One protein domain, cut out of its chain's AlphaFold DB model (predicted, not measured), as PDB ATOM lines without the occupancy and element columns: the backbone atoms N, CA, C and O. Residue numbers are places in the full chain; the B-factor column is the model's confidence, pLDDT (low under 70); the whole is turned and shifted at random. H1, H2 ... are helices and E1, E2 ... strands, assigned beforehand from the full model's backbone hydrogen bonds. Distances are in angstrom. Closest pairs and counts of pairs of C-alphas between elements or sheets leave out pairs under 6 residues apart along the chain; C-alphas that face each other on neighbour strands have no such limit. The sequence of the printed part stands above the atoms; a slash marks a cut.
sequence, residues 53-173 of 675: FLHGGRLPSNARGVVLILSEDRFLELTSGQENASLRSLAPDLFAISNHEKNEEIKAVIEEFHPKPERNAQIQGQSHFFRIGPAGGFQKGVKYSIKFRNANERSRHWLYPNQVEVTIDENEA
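Overview. This is residues 53 to 173 of the 675 residues of an uncharacterized protein of Undibacterium pigrum (UniProt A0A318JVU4). What does this domain look like? Two strongly twisted sheets lie face to face as a sandwich with their strands crossed, five strands in one and three in the other; the short helix H1 lies at one end of the smaller sheet, and residues 116 to 124 stick out as a loop. What is it made of? The printed part has 121 residues, with one named helix and eight named strands in the order E1 E2 H1 E3 E4 E5 E6 E7 E8; it is mostly strand, with under half of its residues in named elements. The larger sheet, E1 E8 E7 E3 E4, is mixed, and the smaller, E2 E6 E5, antiparallel. How large is it? It is compact, with a radius of gyration of the C-alphas of 15.0 A and spans of 37 by 34 by 29 A.

Arrangement. How is the larger sheet joined? Edge strand E1, residues 57 to 59, is parallel to E8, residues 163 to 168, with N 57 and O 165 2.9 A apart. E8 and E7, residues 143 to 148, form an antiparallel hairpin, with N 144 and O 166 2.8 A apart. E7 is antiparallel to E3, residues 95 to 99, with N 96 and O 147 2.8 A apart, and E3 forms a hairpin with edge strand E4, residues 104 to 106, with N 106 and O 97 2.8 A apart. And the smaller one? Inner strand E6, residues 127 to 134, is antiparallel to E2, residues 66 to 71, with N 66 and O 132 2.8 A apart, and forms a hairpin with E5, residues 108 to 113, with N 109 and O 133 2.8 A apart. How do the sheets stand? In this sandwich, two sheets face to face, the facing parts are 10.6 A centre to centre and the strands cross at 41 degrees. E4 runs on into E5 across a break of 1 residue, at 36 degrees. Where is the helix? H1, residues 72 to 79, only grazes the sheet E2 E6 E5; its closest C-alpha pair with E6 is Glu 72 and Ser 127, 5.7 A, and every O i to N i+4 pair in H1 is within hydrogen-bond range.

Along the chain. Where do the elements begin and end? E1 begins at C-alpha 57, (88.540, 167.360, 115.840), and E8 ends at C-alpha 168, (91.338, 162.150, 122.303). Which are long? From first to last C-alpha E6 measures 23.0 A, E7 17.0 A and E2 16.8 A.

Size, cuts and confidence. Which links are long? Those from H1 to E3, E5 to E6 and E7 to E8 are long, and the printed part has no cut. Where is confidence low? The model's pLDDT is under 70 at residues 83 to 87, 117 to 126 and 151 to 157.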
ATOM      1  N   PHE A  53      90.936 179.503 118.570       92.25
ATOM      2  CA  PHE A  53      91.458 178.130 118.527       92.25
ATOM      3  C   PHE A  53      91.845 177.736 117.101       92.25
ATOM      4  O   PHE A  53      91.001 177.764 116.206       92.25
ATOM      5  N   LEU A  54      93.110 177.355 116.892       88.06
ATOM      6  CA  LEU A  54      93.632 177.047 115.556       88.06
ATOM      7  C   LEU A  54      92.944 175.829 114.931       88.06
ATOM      8  O   LEU A  54      92.546 175.875 113.765       88.06
ATOM      9  N   HIS A  55      92.763 174.769 115.720       85.81
ATOM     10  CA  HIS A  55      92.226 173.494 115.255       85.81
ATOM     11  C   HIS A  55      91.234 172.881 116.236       85.81
ATOM     12  O   HIS A  55      91.137 173.305 117.384       85.81
ATOM     13  N   GLY A  56      90.539 171.844 115.762       81.81
ATOM     14  CA  GLY A  56      89.690 170.941 116.533       81.81
ATOM     15  C   GLY A  56      89.654 169.545 115.922       81.81
ATOM     16  O   GLY A  56      90.395 169.256 114.985       81.81
ATOM     17  N   GLY A  57      88.762 168.687 116.416       92.00
ATOM     18  CA  GLY A  57      88.540 167.360 115.840       92.00
ATOM     19  C   GLY A  57      89.180 166.242 116.653       92.00
ATOM     20  O   GLY A  57      88.762 166.000 117.779       92.00
ATOM     21  N   ARG A  58      90.128 165.497 116.081       95.62
ATOM     22  CA  ARG A  58      90.796 164.380 116.772       95.62
ATOM     23  C   ARG A  58      92.212 164.770 117.150       95.62
ATOM     24  O   ARG A  58      92.919 165.333 116.326       95.62
ATOM     25  N   LEU A  59      92.625 164.413 118.360       96.31
ATOM     26  CA  LEU A  59      93.985 164.600 118.856       96.31
ATOM     27  C   LEU A  59      94.538 163.270 119.374       96.31
ATOM     28  O   LEU A  59      93.763 162.438 119.846       96.31
ATOM     29  N   PRO A  60      95.855 163.041 119.308       96.50
ATOM     30  CA  PRO A  60      96.458 161.822 119.830       96.50
ATOM     31  C   PRO A  60      96.472 161.813 121.364       96.50
ATOM     32  O   PRO A  60      96.363 162.860 122.007       96.50
ATOM     33  N   SER A  61      96.679 160.644 121.975       96.06
ATOM     34  CA  SER A  61      96.677 160.522 123.441       96.06
ATOM     35  C   SER A  61      97.807 161.277 124.145       96.06
ATOM     36  O   SER A  61      97.735 161.486 125.352       96.06
ATOM     37  N   ASN A  62      98.862 161.656 123.421       95.88
ATOM     38  CA  ASN A  62      99.967 162.474 123.924       95.88
ATOM     39  C   ASN A  62      99.774 163.983 123.674       95.88
ATOM     40  O   ASN A  62     100.712 164.752 123.882       95.88
ATOM     41  N   ALA A  63      98.592 164.427 123.231       96.00
ATOM     42  CA  ALA A  63      98.292 165.851 123.128       96.00
ATOM     43  C   ALA A  63      98.350 166.525 124.511       96.00
ATOM     44  O   ALA A  63      97.780 166.037 125.487       96.00
ATOM     45  N   ARG A  64      99.032 167.671 124.593       95.19
ATOM     46  CA  ARG A  64      99.205 168.460 125.826       95.19
ATOM     47  C   ARG A  64      98.116 169.513 126.022       95.19
ATOM     48  O   ARG A  64      97.855 169.932 127.146       95.19
ATOM     49  N   GLY A  65      97.472 169.934 124.941       95.62
ATOM     50  CA  GLY A  65      96.439 170.965 124.939       95.62
ATOM     51  C   GLY A  65      95.951 171.241 123.521       95.62
ATOM     52  O   GLY A  65      96.609 170.851 122.561       95.62
ATOM     53  N   VAL A  66      94.824 171.935 123.388       96.00
ATOM     54  CA  VAL A  66      94.430 172.576 122.124       96.00
ATOM     55  C   VAL A  66      95.173 173.895 121.964       96.00
ATOM     56  O   VAL A  66      95.401 174.589 122.957       96.00
ATOM     57  N   VAL A  67      95.537 174.257 120.735       94.62
ATOM     58  CA  VAL A  67      96.283 175.494 120.488       94.62
ATOM     59  C   VAL A  67      95.343 176.683 120.302       94.62
ATOM     60  O   VAL A  67      94.457 176.685 119.446       94.62
ATOM     61  N   LEU A  68      95.576 177.718 121.101       93.88
ATOM     62  CA  LEU A  68      94.991 179.045 120.987       93.88
ATOM     63  C   LEU A  68      96.057 180.007 120.455       93.88
ATOM     64  O   LEU A  68      97.145 180.091 121.023       93.88
ATOM     65  N   ILE A  69      95.719 180.757 119.409       91.69
ATOM     66  CA  ILE A  69      96.502 181.907 118.954       91.69
ATOM     67  C   ILE A  69      95.833 183.192 119.447       91.69
ATOM     68  O   ILE A  69      94.605 183.303 119.416       91.69
ATOM     69  N   LEU A  70      96.621 184.154 119.921       89.62
ATOM     70  CA  LEU A  70      96.163 185.504 120.254       89.62
ATOM     71  C   LEU A  70      97.047 186.535 119.557       89.62
ATOM     72  O   LEU A  70      98.268 186.395 119.563       89.62
ATOM     73  N   SER A  71      96.447 187.590 119.008       87.25
ATOM     74  CA  SER A  71      97.203 188.777 118.601       87.25
ATOM     75  C   SER A  71      97.772 189.503 119.823       87.25
ATOM     76  O   SER A  71      97.192 189.437 120.909       87.25
ATOM     77  N   GLU A  72      98.872 190.234 119.644       86.50
ATOM     78  CA  GLU A  72      99.488 191.084 120.675       86.50
ATOM     79  C   GLU A  72      98.455 191.983 121.356       86.50
ATOM     80  O   GLU A  72      98.320 191.948 122.573       86.50
ATOM     81  N   ASP A  73      97.656 192.724 120.581       84.19
ATOM     82  CA  ASP A  73      96.635 193.629 121.120       84.19
ATOM     83  C   ASP A  73      95.655 192.898 122.044       84.19
ATOM     84  O   ASP A  73      95.306 193.395 123.119       84.19
ATOM     85  N   ARG A  74      95.244 191.681 121.664       85.75
ATOM     86  CA  ARG A  74      94.312 190.883 122.459       85.75
ATOM     87  C   ARG A  74      94.983 190.299 123.694       85.75
ATOM     88  O   ARG A  74      94.374 190.278 124.763       85.75
ATOM     89  N   PHE A  75      96.225 189.841 123.571       88.75
ATOM     90  CA  PHE A  75      97.019 189.388 124.707       88.75
ATOM     91  C   PHE A  75      97.224 190.521 125.723       88.75
ATOM     92  O   PHE A  75      97.000 190.327 126.921       88.75
ATOM     93  N   LEU A  76      97.554 191.728 125.256       87.12
ATOM     94  CA  LEU A  76      97.692 192.922 126.085       87.12
ATOM     95  C   LEU A  76      96.372 193.306 126.753       87.12
ATOM     96  O   LEU A  76      96.364 193.560 127.953       87.12
ATOM     97  N   GLU A  77      95.249 193.303 126.029       85.81
ATOM     98  CA  GLU A  77      93.928 193.583 126.605       85.81
ATOM     99  C   GLU A  77      93.609 192.616 127.753       85.81
ATOM    100  O   GLU A  77      93.262 193.048 128.853       85.81
ATOM    101  N   LEU A  78      93.793 191.312 127.525       86.00
ATOM    102  CA  LEU A  78      93.495 190.261 128.503       86.00
ATOM    103  C   LEU A  78      94.441 190.266 129.713       86.00
ATOM    104  O   LEU A  78      94.063 189.776 130.777       86.00
ATOM    105  N   THR A  79      95.646 190.823 129.576       86.75
ATOM    106  CA  THR A  79      96.662 190.877 130.643       86.75
ATOM    107  C   THR A  79      96.839 192.272 131.257       86.75
ATOM    108  O   THR A  79      97.583 192.422 132.226       86.75
ATOM    109  N   SER A  80      96.128 193.289 130.757       79.56
ATOM    110  CA  SER A  80      96.282 194.711 131.121       79.56
ATOM    111  C   SER A  80      96.042 195.042 132.602       79.56
ATOM    112  O   SER A  80      96.465 196.099 133.066       79.56
ATOM    113  N   GLY A  81      95.423 194.137 133.365       71.62
ATOM    114  CA  GLY A  81      95.226 194.257 134.815       71.62
ATOM    115  C   GLY A  81      96.323 193.628 135.685       71.62
ATOM    116  O   GLY A  81      96.224 193.688 136.907       71.62
ATOM    117  N   GLN A  82      97.348 193.000 135.098       75.25
ATOM    118  CA  GLN A  82      98.451 192.391 135.848       75.25
ATOM    119  C   GLN A  82      99.609 193.395 135.987       75.25
ATOM    120  O   GLN A  82     100.283 193.723 135.012       75.25
ATOM    121  N   GLU A  83      99.847 193.881 137.212       59.81
ATOM    122  CA  GLU A  83     100.830 194.941 137.519       59.81
ATOM    123  C   GLU A  83     102.288 194.569 137.177       59.81
ATOM    124  O   GLU A  83     103.125 195.449 136.981       59.81
ATOM    125  N   ASN A  84     102.600 193.275 137.036       60.75
ATOM    126  CA  ASN A  84     103.939 192.793 136.697       60.75
ATOM    127  C   ASN A  84     104.015 192.338 135.236       60.75
ATOM    128  O   ASN A  84     103.595 191.233 134.892       60.75
ATOM    129  N   ALA A  85     104.636 193.158 134.383       56.44
ATOM    130  CA  ALA A  85     104.853 192.853 132.966       56.44
ATOM    131  C   ALA A  85     105.630 191.539 132.718       56.44
ATOM    132  O   ALA A  85     105.462 190.926 131.671       56.44
ATOM    133  N   SER A  86     106.441 191.084 133.680       55.38
ATOM    134  CA  SER A  86     107.222 189.838 133.614       55.38
ATOM    135  C   SER A  86     106.442 188.561 133.963       55.38
ATOM    136  O   SER A  86     106.989 187.473 133.814       55.38
ATOM    137  N   LEU A  87     105.195 188.671 134.436       57.78
ATOM    138  CA  LEU A  87     104.338 187.541 134.832       57.78
ATOM    139  C   LEU A  87     103.036 187.471 134.024       57.78
ATOM    140  O   LEU A  87     102.099 186.781 134.435       57.78
ATOM    141  N   ARG A  88     102.970 188.190 132.895       73.44
ATOM    142  CA  ARG A  88     101.790 188.210 132.032       73.44
ATOM    143  C   ARG A  88     101.481 186.797 131.564       73.44
ATOM    144  O   ARG A  88     102.186 186.239 130.737       73.44
ATOM    145  N   SER A  89     100.440 186.218 132.141       84.62
ATOM    146  CA  SER A  89      99.948 184.887 131.814       84.62
ATOM    147  C   SER A  89      98.433 184.936 131.767       84.62
ATOM    148  O   SER A  89      97.787 185.662 132.532       84.62
ATOM    149  N   LEU A  90      97.856 184.179 130.838       89.44
ATOM    150  CA  LEU A  90      96.409 184.053 130.758       89.44
ATOM    151  C   LEU A  90      95.889 183.345 132.012       89.44
ATOM    152  O   LEU A  90      96.455 182.351 132.467       89.44
ATOM    153  N   ALA A  91      94.789 183.853 132.562       90.44
ATOM    154  CA  ALA A  91      94.173 183.259 133.734       90.44
ATOM    155  C   ALA A  91      93.375 181.988 133.346       90.44
ATOM    156  O   ALA A  91      92.639 182.009 132.353       90.44
ATOM    157  N   PRO A  92      93.492 180.866 134.089       93.19
ATOM    158  CA  PRO A  92      92.790 179.616 133.771       93.19
ATOM    159  C   PRO A  92      91.263 179.719 133.699       93.19
ATOM    160  O   PRO A  92      90.626 178.983 132.951       93.19
ATOM    161  N   ASP A  93      90.665 180.626 134.468       92.44
ATOM    162  CA  ASP A  93      89.221 180.868 134.536       92.44
ATOM    163  C   ASP A  93      88.648 181.554 133.286       92.44
ATOM    164  O   ASP A  93      87.427 181.610 133.129       92.44
ATOM    165  N   LEU A  94      89.507 182.005 132.364       92.44
ATOM    166  CA  LEU A  94      89.113 182.449 131.025       92.44
ATOM    167  C   LEU A  94      88.595 181.300 130.148       92.44
ATOM    168  O   LEU A  94      87.980 181.560 129.111       92.44
ATOM    169  N   PHE A  95      88.819 180.046 130.543       95.19
ATOM    170  CA  PHE A  95      88.471 178.863 129.763       95.19
ATOM    171  C   PHE A  95      87.507 177.957 130.530       95.19
ATOM    172  O   PHE A  95      87.681 177.699 131.717       95.19
ATOM    173  N   ALA A  96      86.496 177.454 129.823       96.31
ATOM    174  CA  ALA A  96      85.631 176.375 130.282       96.31
ATOM    175  C   ALA A  96      86.028 175.085 129.560       96.31
ATOM    176  O   ALA A  96      86.017 175.067 128.327       96.31
ATOM    177  N   ILE A  97      86.347 174.018 130.295       97.56
ATOM    178  CA  ILE A  97      86.647 172.700 129.717       97.56
ATOM    179  C   ILE A  97      85.604 171.708 130.209       97.56
ATOM    180  O   ILE A  97      85.524 171.444 131.400       97.56
ATOM    181  N   SER A  98      84.807 171.144 129.307       97.62
ATOM    182  CA  SER A  98      83.778 170.152 129.638       97.62
ATOM    183  C   SER A  98      84.198 168.762 129.175       97.62
ATOM    184  O   SER A  98      84.542 168.586 128.006       97.62
ATOM    185  N   ASN A  99      84.141 167.775 130.069       97.44
ATOM    186  CA  ASN A  99      84.247 166.357 129.723       97.44
ATOM    187  C   ASN A  99      82.846 165.822 129.407       97.44
ATOM    188  O   ASN A  99      81.976 165.805 130.279       97.44
ATOM    189  N   HIS A 100      82.625 165.385 128.168       96.38
ATOM    190  CA  HIS A 100      81.296 164.980 127.708       96.38
ATOM    191  C   HIS A 100      80.815 163.654 128.310       96.38
ATOM    192  O   HIS A 100      79.610 163.438 128.393       96.38
ATOM    193  N   GLU A 101      81.721 162.775 128.738       94.38
ATOM    194  CA  GLU A 101      81.352 161.479 129.318       94.38
ATOM    195  C   GLU A 101      80.899 161.615 130.768       94.38
ATOM    196  O   GLU A 101      79.930 160.988 131.191       94.38
ATOM    197  N   LYS A 102      81.595 162.461 131.529       95.25
ATOM    198  CA  LYS A 102      81.292 162.712 132.944       95.25
ATOM    199  C   LYS A 102      80.311 163.860 133.155       95.25
ATOM    200  O   LYS A 102      79.805 164.022 134.262       95.25
ATOM    201  N   ASN A 103      80.041 164.637 132.103       93.75
ATOM    202  CA  ASN A 103      79.229 165.850 132.143       93.75
ATOM    203  C   ASN A 103      79.685 166.815 133.254       93.75
ATOM    204  O   ASN A 103      78.873 167.365 133.999       93.75
ATOM    205  N   GLU A 104      81.003 166.976 133.386       94.62
ATOM    206  CA  GLU A 104      81.635 167.810 134.408       94.62
ATOM    207  C   GLU A 104      82.543 168.863 133.772       94.62
ATOM    208  O   GLU A 104      83.151 168.635 132.717       94.62
ATOM    209  N   GLU A 105      82.644 170.016 134.432       95.44
ATOM    210  CA  GLU A 105      83.602 171.053 134.069       95.44
ATOM    211  C   GLU A 105      84.924 170.836 134.814       95.44
ATOM    212  O   GLU A 105      84.954 170.660 136.033       95.44
ATOM    213  N   ILE A 106      86.026 170.862 134.072       96.81
ATOM    214  CA  ILE A 106      87.378 170.615 134.561       96.81
ATOM    215  C   ILE A 106      88.167 171.924 134.510       96.81
ATOM    216  O   ILE A 106      88.052 172.714 133.573       96.81
ATOM    217  N   LYS A 107      89.010 172.154 135.522       97.12
ATOM    218  CA  LYS A 107      89.913 173.310 135.568       97.12
ATOM    219  C   LYS A 107      90.888 173.285 134.383       97.12
ATOM    220  O   LYS A 107      91.463 172.240 134.097       97.12
ATOM    221  N   ALA A 108      91.122 174.431 133.747       97.00
ATOM    222  CA  ALA A 108      92.103 174.558 132.672       97.00
ATOM    223  C   ALA A 108      93.552 174.671 133.185       97.00
ATOM    224  O   ALA A 108      93.819 175.206 134.265       97.00
ATOM    225  N   VAL A 109      94.485 174.194 132.367       96.69
ATOM    226  CA  VAL A 109      95.928 174.433 132.431       96.69
ATOM    227  C   VAL A 109      96.324 175.132 131.138       96.69
ATOM    228  O   VAL A 109      95.836 174.775 130.065       96.69
ATOM    229  N   ILE A 110      97.172 176.149 131.269       95.56
ATOM    230  CA  ILE A 110      97.602 177.016 130.177       95.56
ATOM    231  C   ILE A 110      99.123 176.986 130.130       95.56
ATOM    232  O   ILE A 110      99.775 177.224 131.147       95.56
ATOM    233  N   GLU A 111      99.674 176.717 128.956       94.50
ATOM    234  CA  GLU A 111     101.112 176.743 128.693       94.50
ATOM    235  C   GLU A 111     101.371 177.637 127.478       94.50
ATOM    236  O   GLU A 111     100.856 177.365 126.396       94.50
ATOM    237  N   GLU A 112     102.144 178.710 127.644       92.38
ATOM    238  CA  GLU A 112     102.633 179.496 126.506       92.38
ATOM    239  C   GLU A 112     103.801 178.765 125.839       92.38
ATOM    240  O   GLU A 112     104.668 178.212 126.524       92.38
ATOM    241  N   PHE A 113     103.834 178.752 124.509       89.69
ATOM    242  CA  PHE A 113     104.905 178.114 123.751       89.69
ATOM    243  C   PHE A 113     105.241 178.885 122.471       89.69
ATOM    244  O   PHE A 113     104.497 179.754 122.028       89.69
ATOM    245  N   HIS A 114     106.384 178.547 121.871       86.06
ATOM    246  CA  HIS A 114     106.853 179.130 120.613       86.06
ATOM    247  C   HIS A 114     107.232 178.003 119.640       86.06
ATOM    248  O   HIS A 114     108.229 177.308 119.889       86.06
ATOM    249  N   PRO A 115     106.454 177.782 118.564       81.44
ATOM    250  CA  PRO A 115     106.736 176.757 117.562       81.44
ATOM    251  C   PRO A 115     108.152 176.877 116.966       81.44
ATOM    252  O   PRO A 115     108.591 177.936 116.524       81.44
ATOM    253  N   LYS A 116     108.911 175.781 116.897       77.50
ATOM    254  CA  LYS A 116     110.208 175.732 116.183       77.50
ATOM    255  C   LYS A 116     109.989 175.112 114.794       77.50
ATOM    256  O   LYS A 116     109.254 174.138 114.742       77.50
ATOM    257  N   PRO A 117     110.612 175.570 113.684       60.59
ATOM    258  CA  PRO A 117     111.686 176.552 113.544       60.59
ATOM    259  C   PRO A 117     111.189 177.942 113.083       60.59
ATOM    260  O   PRO A 117     111.619 178.443 112.040       60.59
ATOM    261  N   GLU A 118     110.344 178.623 113.868       56.47
ATOM    262  CA  GLU A 118     109.819 179.964 113.524       56.47
ATOM    263  C   GLU A 118     110.883 181.022 113.164       56.47
ATOM    264  O   GLU A 118     110.561 182.009 112.514       56.47
ATOM    265  N   ARG A 119     112.172 180.845 113.504       48.88
ATOM    266  CA  ARG A 119     113.207 181.846 113.168       48.88
ATOM    267  C   ARG A 119     113.456 182.038 111.665       48.88
ATOM    268  O   ARG A 119     113.863 183.134 111.292       48.88
ATOM    269  N   ASN A 120     113.223 181.024 110.824       45.12
ATOM    270  CA  ASN A 120     113.469 181.109 109.372       45.12
ATOM    271  C   ASN A 120     112.181 181.123 108.533       45.12
ATOM    272  O   ASN A 120     112.192 181.585 107.391       45.12
ATOM    273  N   ALA A 121     111.059 180.647 109.074       51.66
ATOM    274  CA  ALA A 121     109.748 180.868 108.481       51.66
ATOM    275  C   ALA A 121     109.235 182.212 108.999       51.66
ATOM    276  O   ALA A 121     108.829 182.306 110.144       51.66
ATOM    277  N   GLN A 122     109.307 183.251 108.166       45.81
ATOM    278  CA  GLN A 122     108.836 184.624 108.400       45.81
ATOM    279  C   GLN A 122     107.316 184.712 108.692       45.81
ATOM    280  O   GLN A 122     106.579 185.459 108.056       45.81
ATOM    281  N   ILE A 123     106.824 183.987 109.693       50.25
ATOM    282  CA  ILE A 123     105.582 184.293 110.391       50.25
ATOM    283  C   ILE A 123     105.950 185.366 111.417       50.25
ATOM    284  O   ILE A 123     105.955 185.157 112.623       50.25
ATOM    285  N   GLN A 124     106.382 186.528 110.924       42.56
ATOM    286  CA  GLN A 124     106.574 187.711 111.754       42.56
ATOM    287  C   GLN A 124     105.193 188.303 112.046       42.56
ATOM    288  O   GLN A 124     104.806 189.318 111.479       42.56
ATOM    289  N   GLY A 125     104.430 187.617 112.890       53.62
ATOM    290  CA  GLY A 125     103.242 188.147 113.541       53.62
ATOM    291  C   GLY A 125     103.525 188.223 115.031       53.62
ATOM    292  O   GLY A 125     104.089 187.290 115.596       53.62
ATOM    293  N   GLN A 126     103.180 189.339 115.664       65.31
ATOM    294  CA  GLN A 126     103.183 189.497 117.118       65.31
ATOM    295  C   GLN A 126     102.030 188.655 117.697       65.31
ATOM    296  O   GLN A 126     100.996 189.176 118.108       65.31
ATOM    297  N   SER A 127     102.146 187.337 117.576       80.31
ATOM    298  CA  SER A 127     101.123 186.380 117.968       80.31
ATOM    299  C   SER A 127     101.662 185.519 119.098       80.31
ATOM    300  O   SER A 127     102.792 185.038 119.047       80.31
ATOM    301  N   HIS A 128     100.830 185.312 120.109       88.69
ATOM    302  CA  HIS A 128     101.122 184.448 121.242       88.69
ATOM    303  C   HIS A 128     100.405 183.111 121.068       88.69
ATOM    304  O   HIS A 128      99.216 183.085 120.733       88.69
ATOM    305  N   PHE A 129     101.112 182.009 121.325       91.00
ATOM    306  CA  PHE A 129     100.559 180.659 121.254       91.00
ATOM    307  C   PHE A 129     100.420 180.067 122.646       91.00
ATOM    308  O   PHE A 129     101.375 180.027 123.422       91.00
ATOM    309  N   PHE A 130      99.232 179.553 122.939       94.19
ATOM    310  CA  PHE A 130      98.929 178.897 124.202       94.19
ATOM    311  C   PHE A 130      98.374 177.502 123.952       94.19
ATOM    312  O   PHE A 130      97.520 177.314 123.087       94.19
ATOM    313  N   ARG A 131      98.806 176.524 124.744       94.62
ATOM    314  CA  ARG A 131      98.134 175.233 124.877       94.62
ATOM    315  C   ARG A 131      97.155 175.289 126.029       94.62
ATOM    316  O   ARG A 131      97.532 175.645 127.142       94.62
ATOM    317  N   ILE A 132      95.919 174.898 125.756       96.88
ATOM    318  CA  ILE A 132      94.840 174.841 126.739       96.88
ATOM    319  C   ILE A 132      94.428 173.382 126.926       96.88
ATOM    320  O   ILE A 132      94.003 172.728 125.975       96.88
ATOM    321  N   GLY A 133      94.537 172.858 128.142       96.94
ATOM    322  CA  GLY A 133      94.186 171.469 128.448       96.94
ATOM    323  C   GLY A 133      93.544 171.310 129.829       96.94
ATOM    324  O   GLY A 133      93.621 172.222 130.651       96.94
ATOM    325  N   PRO A 134      92.877 170.179 130.111       97.62
ATOM    326  CA  PRO A 134      92.324 169.892 131.432       97.62
ATOM    327  C   PRO A 134      93.432 169.673 132.472       97.62
ATOM    328  O   PRO A 134      94.465 169.059 132.203       97.62
ATOM    329  N   ALA A 135      93.191 170.121 133.702       95.81
ATOM    330  CA  ALA A 135      94.025 169.803 134.851       95.81
ATOM    331  C   ALA A 135      94.027 168.284 135.083       95.81
ATOM    332  O   ALA A 135      92.984 167.687 135.344       95.81
ATOM    333  N   GLY A 136      95.207 167.667 134.973       94.94
ATOM    334  CA  GLY A 136      95.376 166.209 134.985       94.94
ATOM    335  C   GLY A 136      95.584 165.582 133.601       94.94
ATOM    336  O   GLY A 136      95.823 164.381 133.527       94.94
ATOM    337  N   GLY A 137      95.556 166.382 132.531       96.69
ATOM    338  CA  GLY A 137      95.775 165.921 131.164       96.69
ATOM    339  C   GLY A 137      94.530 165.309 130.524       96.69
ATOM    340  O   GLY A 137      93.514 165.041 131.172       96.69
ATOM    341  N   PHE A 138      94.598 165.139 129.209       97.19
ATOM    342  CA  PHE A 138      93.530 164.539 128.423       97.19
ATOM    343  C   PHE A 138      93.417 163.031 128.683       97.19
ATOM    344  O   PHE A 138      94.417 162.317 128.720       97.19
ATOM    345  N   GLN A 139      92.189 162.537 128.851       97.50
ATOM    346  CA  GLN A 139      91.903 161.106 128.981       97.50
ATOM    347  C   GLN A 139      91.670 160.497 127.600       97.50
ATOM    348  O   GLN A 139      90.975 161.080 126.769       97.50
ATOM    349  N   LYS A 140      92.248 159.318 127.369       97.38
ATOM    350  CA  LYS A 140      92.115 158.568 126.116       97.38
ATOM    351  C   LYS A 140      90.664 158.156 125.867       97.38
ATOM    352  O   LYS A 140      89.961 157.816 126.814       97.38
ATOM    353  N   GLY A 141      90.230 158.222 124.613       96.81
ATOM    354  CA  GLY A 141      88.867 157.907 124.179       96.81
ATOM    355  C   GLY A 141      87.835 159.007 124.454       96.81
ATOM    356  O   GLY A 141      86.742 158.965 123.894       96.81
ATOM    357  N   VAL A 142      88.176 160.015 125.263       97.88
ATOM    358  CA  VAL A 142      87.213 160.993 125.776       97.88
ATOM    359  C   VAL A 142      87.048 162.179 124.829       97.88
ATOM    360  O   VAL A 142      88.008 162.694 124.246       97.88
ATOM    361  N   LYS A 143      85.806 162.664 124.724       97.94
ATOM    362  CA  LYS A 143      85.469 163.918 124.042       97.94
ATOM    363  C   LYS A 143      85.429 165.096 125.020       97.94
ATOM    364  O   LYS A 143      84.759 165.041 126.055       97.94
ATOM    365  N   TYR A 144      86.083 166.189 124.642       98.19
ATOM    366  CA  TYR A 144      86.129 167.447 125.377       98.19
ATOM    367  C   TYR A 144      85.589 168.607 124.540       98.19
ATOM    368  O   TYR A 144      85.775 168.649 123.324       98.19
ATOM    369  N   SER A 145      84.983 169.583 125.212       97.75
ATOM    370  CA  SER A 145      84.692 170.907 124.655       97.75
ATOM    371  C   SER A 145      85.472 171.954 125.436       97.75
ATOM    372  O   SER A 145      85.430 171.961 126.667       97.75
ATOM    373  N   ILE A 146      86.196 172.818 124.729       97.00
ATOM    374  CA  ILE A 146      87.007 173.889 125.308       97.00
ATOM    375  C   ILE A 146      86.489 175.210 124.754       97.00
ATOM    376  O   ILE A 146      86.505 175.437 123.546       97.00
ATOM    377  N   LYS A 147      86.009 176.082 125.640       95.19
ATOM    378  CA  LYS A 147      85.410 177.372 125.290       95.19
ATOM    379  C   LYS A 147      86.156 178.513 125.963       95.19
ATOM    380  O   LYS A 147      86.371 178.491 127.172       95.19
ATOM    381  N   PHE A 148      86.475 179.548 125.196       92.12
ATOM    382  CA  PHE A 148      86.994 180.803 125.718       92.12
ATOM    383  C   PHE A 148      85.833 181.705 126.170       92.12
ATOM    384  O   PHE A 148      84.998 182.118 125.363       92.12
ATOM    385  N   ARG A 149      85.744 181.986 127.475       87.94
ATOM    386  CA  ARG A 149      84.604 182.672 128.117       87.94
ATOM    387  C   ARG A 149      84.542 184.170 127.802       87.94
ATOM    388  O   ARG A 149      83.450 184.713 127.694       87.94
ATOM    389  N   ASN A 150      85.696 184.808 127.603       72.75
ATOM    390  CA  ASN A 150      85.822 186.246 127.334       72.75
ATOM    391  C   ASN A 150      85.987 186.575 125.841       72.75
ATOM    392  O   ASN A 150      86.531 187.625 125.492       72.75
ATOM    393  N   ALA A 151      85.532 185.704 124.935       64.75
ATOM    394  CA  ALA A 151      85.293 186.128 123.560       64.75
ATOM    395  C   ALA A 151      84.127 187.115 123.613       64.75
ATOM    396  O   ALA A 151      82.975 186.699 123.718       64.75
ATOM    397  N   ASN A 152      84.422 188.416 123.633       57.62
ATOM    398  CA  ASN A 152      83.397 189.451 123.620       57.62
ATOM    399  C   ASN A 152      82.400 189.120 122.498       57.62
ATOM    400  O   ASN A 152      82.765 189.142 121.328       57.62
ATOM    401  N   GLU A 153      81.120 188.902 122.811       52.56
ATOM    402  CA  GLU A 153      80.071 188.768 121.777       52.56
ATOM    403  C   GLU A 153      80.018 190.009 120.853       52.56
ATOM    404  O   GLU A 153      79.433 189.990 119.772       52.56
ATOM    405  N   ARG A 154      80.660 191.109 121.276       47.84
ATOM    406  CA  ARG A 154      80.829 192.358 120.528       47.84
ATOM    407  C   ARG A 154      82.083 192.425 119.649       47.84
ATOM    408  O   ARG A 154      82.095 193.263 118.748       47.84
ATOM    409  N   SER A 155      83.111 191.594 119.850       55.88
ATOM    410  CA  SER A 155      84.281 191.557 118.958       55.88
ATOM    411  C   SER A 155      83.918 190.760 117.708       55.88
ATOM    412  O   SER A 155      84.225 189.578 117.592       55.88
ATOM    413  N   ARG A 156      83.238 191.411 116.756       53.62
ATOM    414  CA  ARG A 156      82.833 190.853 115.448       53.62
ATOM    415  C   ARG A 156      84.019 190.500 114.523       53.62
ATOM    416  O   ARG A 156      83.838 190.414 113.314       53.62
ATOM    417  N   HIS A 157      85.216 190.325 115.074       64.62
ATOM    418  CA  HIS A 157      86.480 190.318 114.345       64.62
ATOM    419  C   HIS A 157      87.375 189.119 114.696       64.62
ATOM    420  O   HIS A 157      88.562 189.192 114.442       64.62
ATOM    421  N   TRP A 158      86.863 188.018 115.255       76.12
ATOM    422  CA  TRP A 158      87.674 186.806 115.469       76.12
ATOM    423  C   TRP A 158      87.820 186.010 114.168       76.12
ATOM    424  O   TRP A 158      86.810 185.659 113.554       76.12
ATOM    425  N   LEU A 159      89.053 185.690 113.768       78.88
ATOM    426  CA  LEU A 159      89.312 184.819 112.616       78.88
ATOM    427  C   LEU A 159      89.067 183.329 112.931       78.88
ATOM    428  O   LEU A 159      88.595 182.577 112.072       78.88
ATOM    429  N   TYR A 160      89.375 182.895 114.155       83.75
ATOM    430  CA  TYR A 160      89.267 181.499 114.590       83.75
ATOM    431  C   TYR A 160      88.097 181.303 115.561       83.75
ATOM    432  O   TYR A 160      87.660 182.256 116.212       83.75
ATOM    433  N   PRO A 161      87.562 180.075 115.689       88.38
ATOM    434  CA  PRO A 161      86.480 179.812 116.628       88.38
ATOM    435  C   PRO A 161      86.907 180.077 118.081       88.38
ATOM    436  O   PRO A 161      88.040 179.822 118.484       88.38
ATOM    437  N   ASN A 162      85.964 180.555 118.893       90.19
ATOM    438  CA  ASN A 162      86.130 180.748 120.340       90.19
ATOM    439  C   ASN A 162      85.776 179.497 121.165       90.19
ATOM    440  O   ASN A 162      85.830 179.528 122.396       90.19
ATOM    441  N   GLN A 163      85.373 178.416 120.501       93.75
ATOM    442  CA  GLN A 163      85.095 177.120 121.093       93.75
ATOM    443  C   GLN A 163      85.549 176.021 120.139       93.75
ATOM    444  O   GLN A 163      85.336 176.109 118.931       93.75
ATOM    445  N   VAL A 164      86.124 174.968 120.702       95.44
ATOM    446  CA  VAL A 164      86.570 173.789 119.974       95.44
ATOM    447  C   VAL A 164      86.068 172.524 120.662       95.44
ATOM    448  O   VAL A 164      86.030 172.446 121.889       95.44
ATOM    449  N   GLU A 165      85.703 171.520 119.866       96.94
ATOM    450  CA  GLU A 165      85.503 170.154 120.341       96.94
ATOM    451  C   GLU A 165      86.672 169.274 119.900       96.94
ATOM    452  O   GLU A 165      87.068 169.303 118.731       96.94
ATOM    453  N   VAL A 166      87.200 168.478 120.829       96.94
ATOM    454  CA  VAL A 166      88.273 167.519 120.560       96.94
ATOM    455  C   VAL A 166      87.937 166.135 121.094       96.94
ATOM    456  O   VAL A 166      87.359 165.994 122.166       96.94
ATOM    457  N   THR A 167      88.294 165.105 120.339       97.56
ATOM    458  CA  THR A 167      88.236 163.699 120.744       97.56
ATOM    459  C   THR A 167      89.657 163.188 120.859       97.56
ATOM    460  O   THR A 167      90.438 163.322 119.918       97.56
ATOM    461  N   ILE A 168      89.994 162.634 122.016       97.75
ATOM    462  CA  ILE A 168      91.338 162.150 122.303       97.75
ATOM    463  C   ILE A 168      91.403 160.684 121.903       97.75
ATOM    464  O   ILE A 168      90.665 159.856 122.427       97.75
ATOM    465  N   ASP A 169      92.268 160.358 120.959       96.88
ATOM    466  CA  ASP A 169      92.461 158.990 120.503       96.88
ATOM    467  C   ASP A 169      93.201 158.142 121.543       96.88
ATOM    468  O   ASP A 169      93.819 158.648 122.475       96.88
ATOM    469  N   GLU A 170      93.157 156.822 121.364       96.38
ATOM    470  CA  GLU A 170      93.879 155.860 122.211       96.38
ATOM    471  C   GLU A 170      95.394 155.850 121.956       96.38
ATOM    472  O   GLU A 170      96.197 155.547 122.850       96.38
ATOM    473  N   ASN A 171      95.773 156.170 120.718       94.44
ATOM    474  CA  ASN A 171      97.134 156.058 120.220       94.44
ATOM    475  C   ASN A 171      97.885 157.384 120.355       94.44
ATOM    476  O   ASN A 171      97.327 158.464 120.154       94.44
ATOM    477  N   GLU A 172      99.180 157.282 120.643       93.75
ATOM    478  CA  GLU A 172     100.101 158.414 120.588       93.75
ATOM    479  C   GLU A 172     100.525 158.679 119.142       93.75
ATOM    480  O   GLU A 172     100.698 157.748 118.351       93.75
ATOM    481  N   ALA A 173     100.737 159.952 118.814       90.50
ATOM    482  CA  ALA A 173     101.341 160.361 117.556       90.50
ATOM    483  C   ALA A 173     102.732 160.935 117.835       90.50
ATOM    484  O   ALA A 173     102.888 161.953 118.512       90.50
TER     485      ALA A 173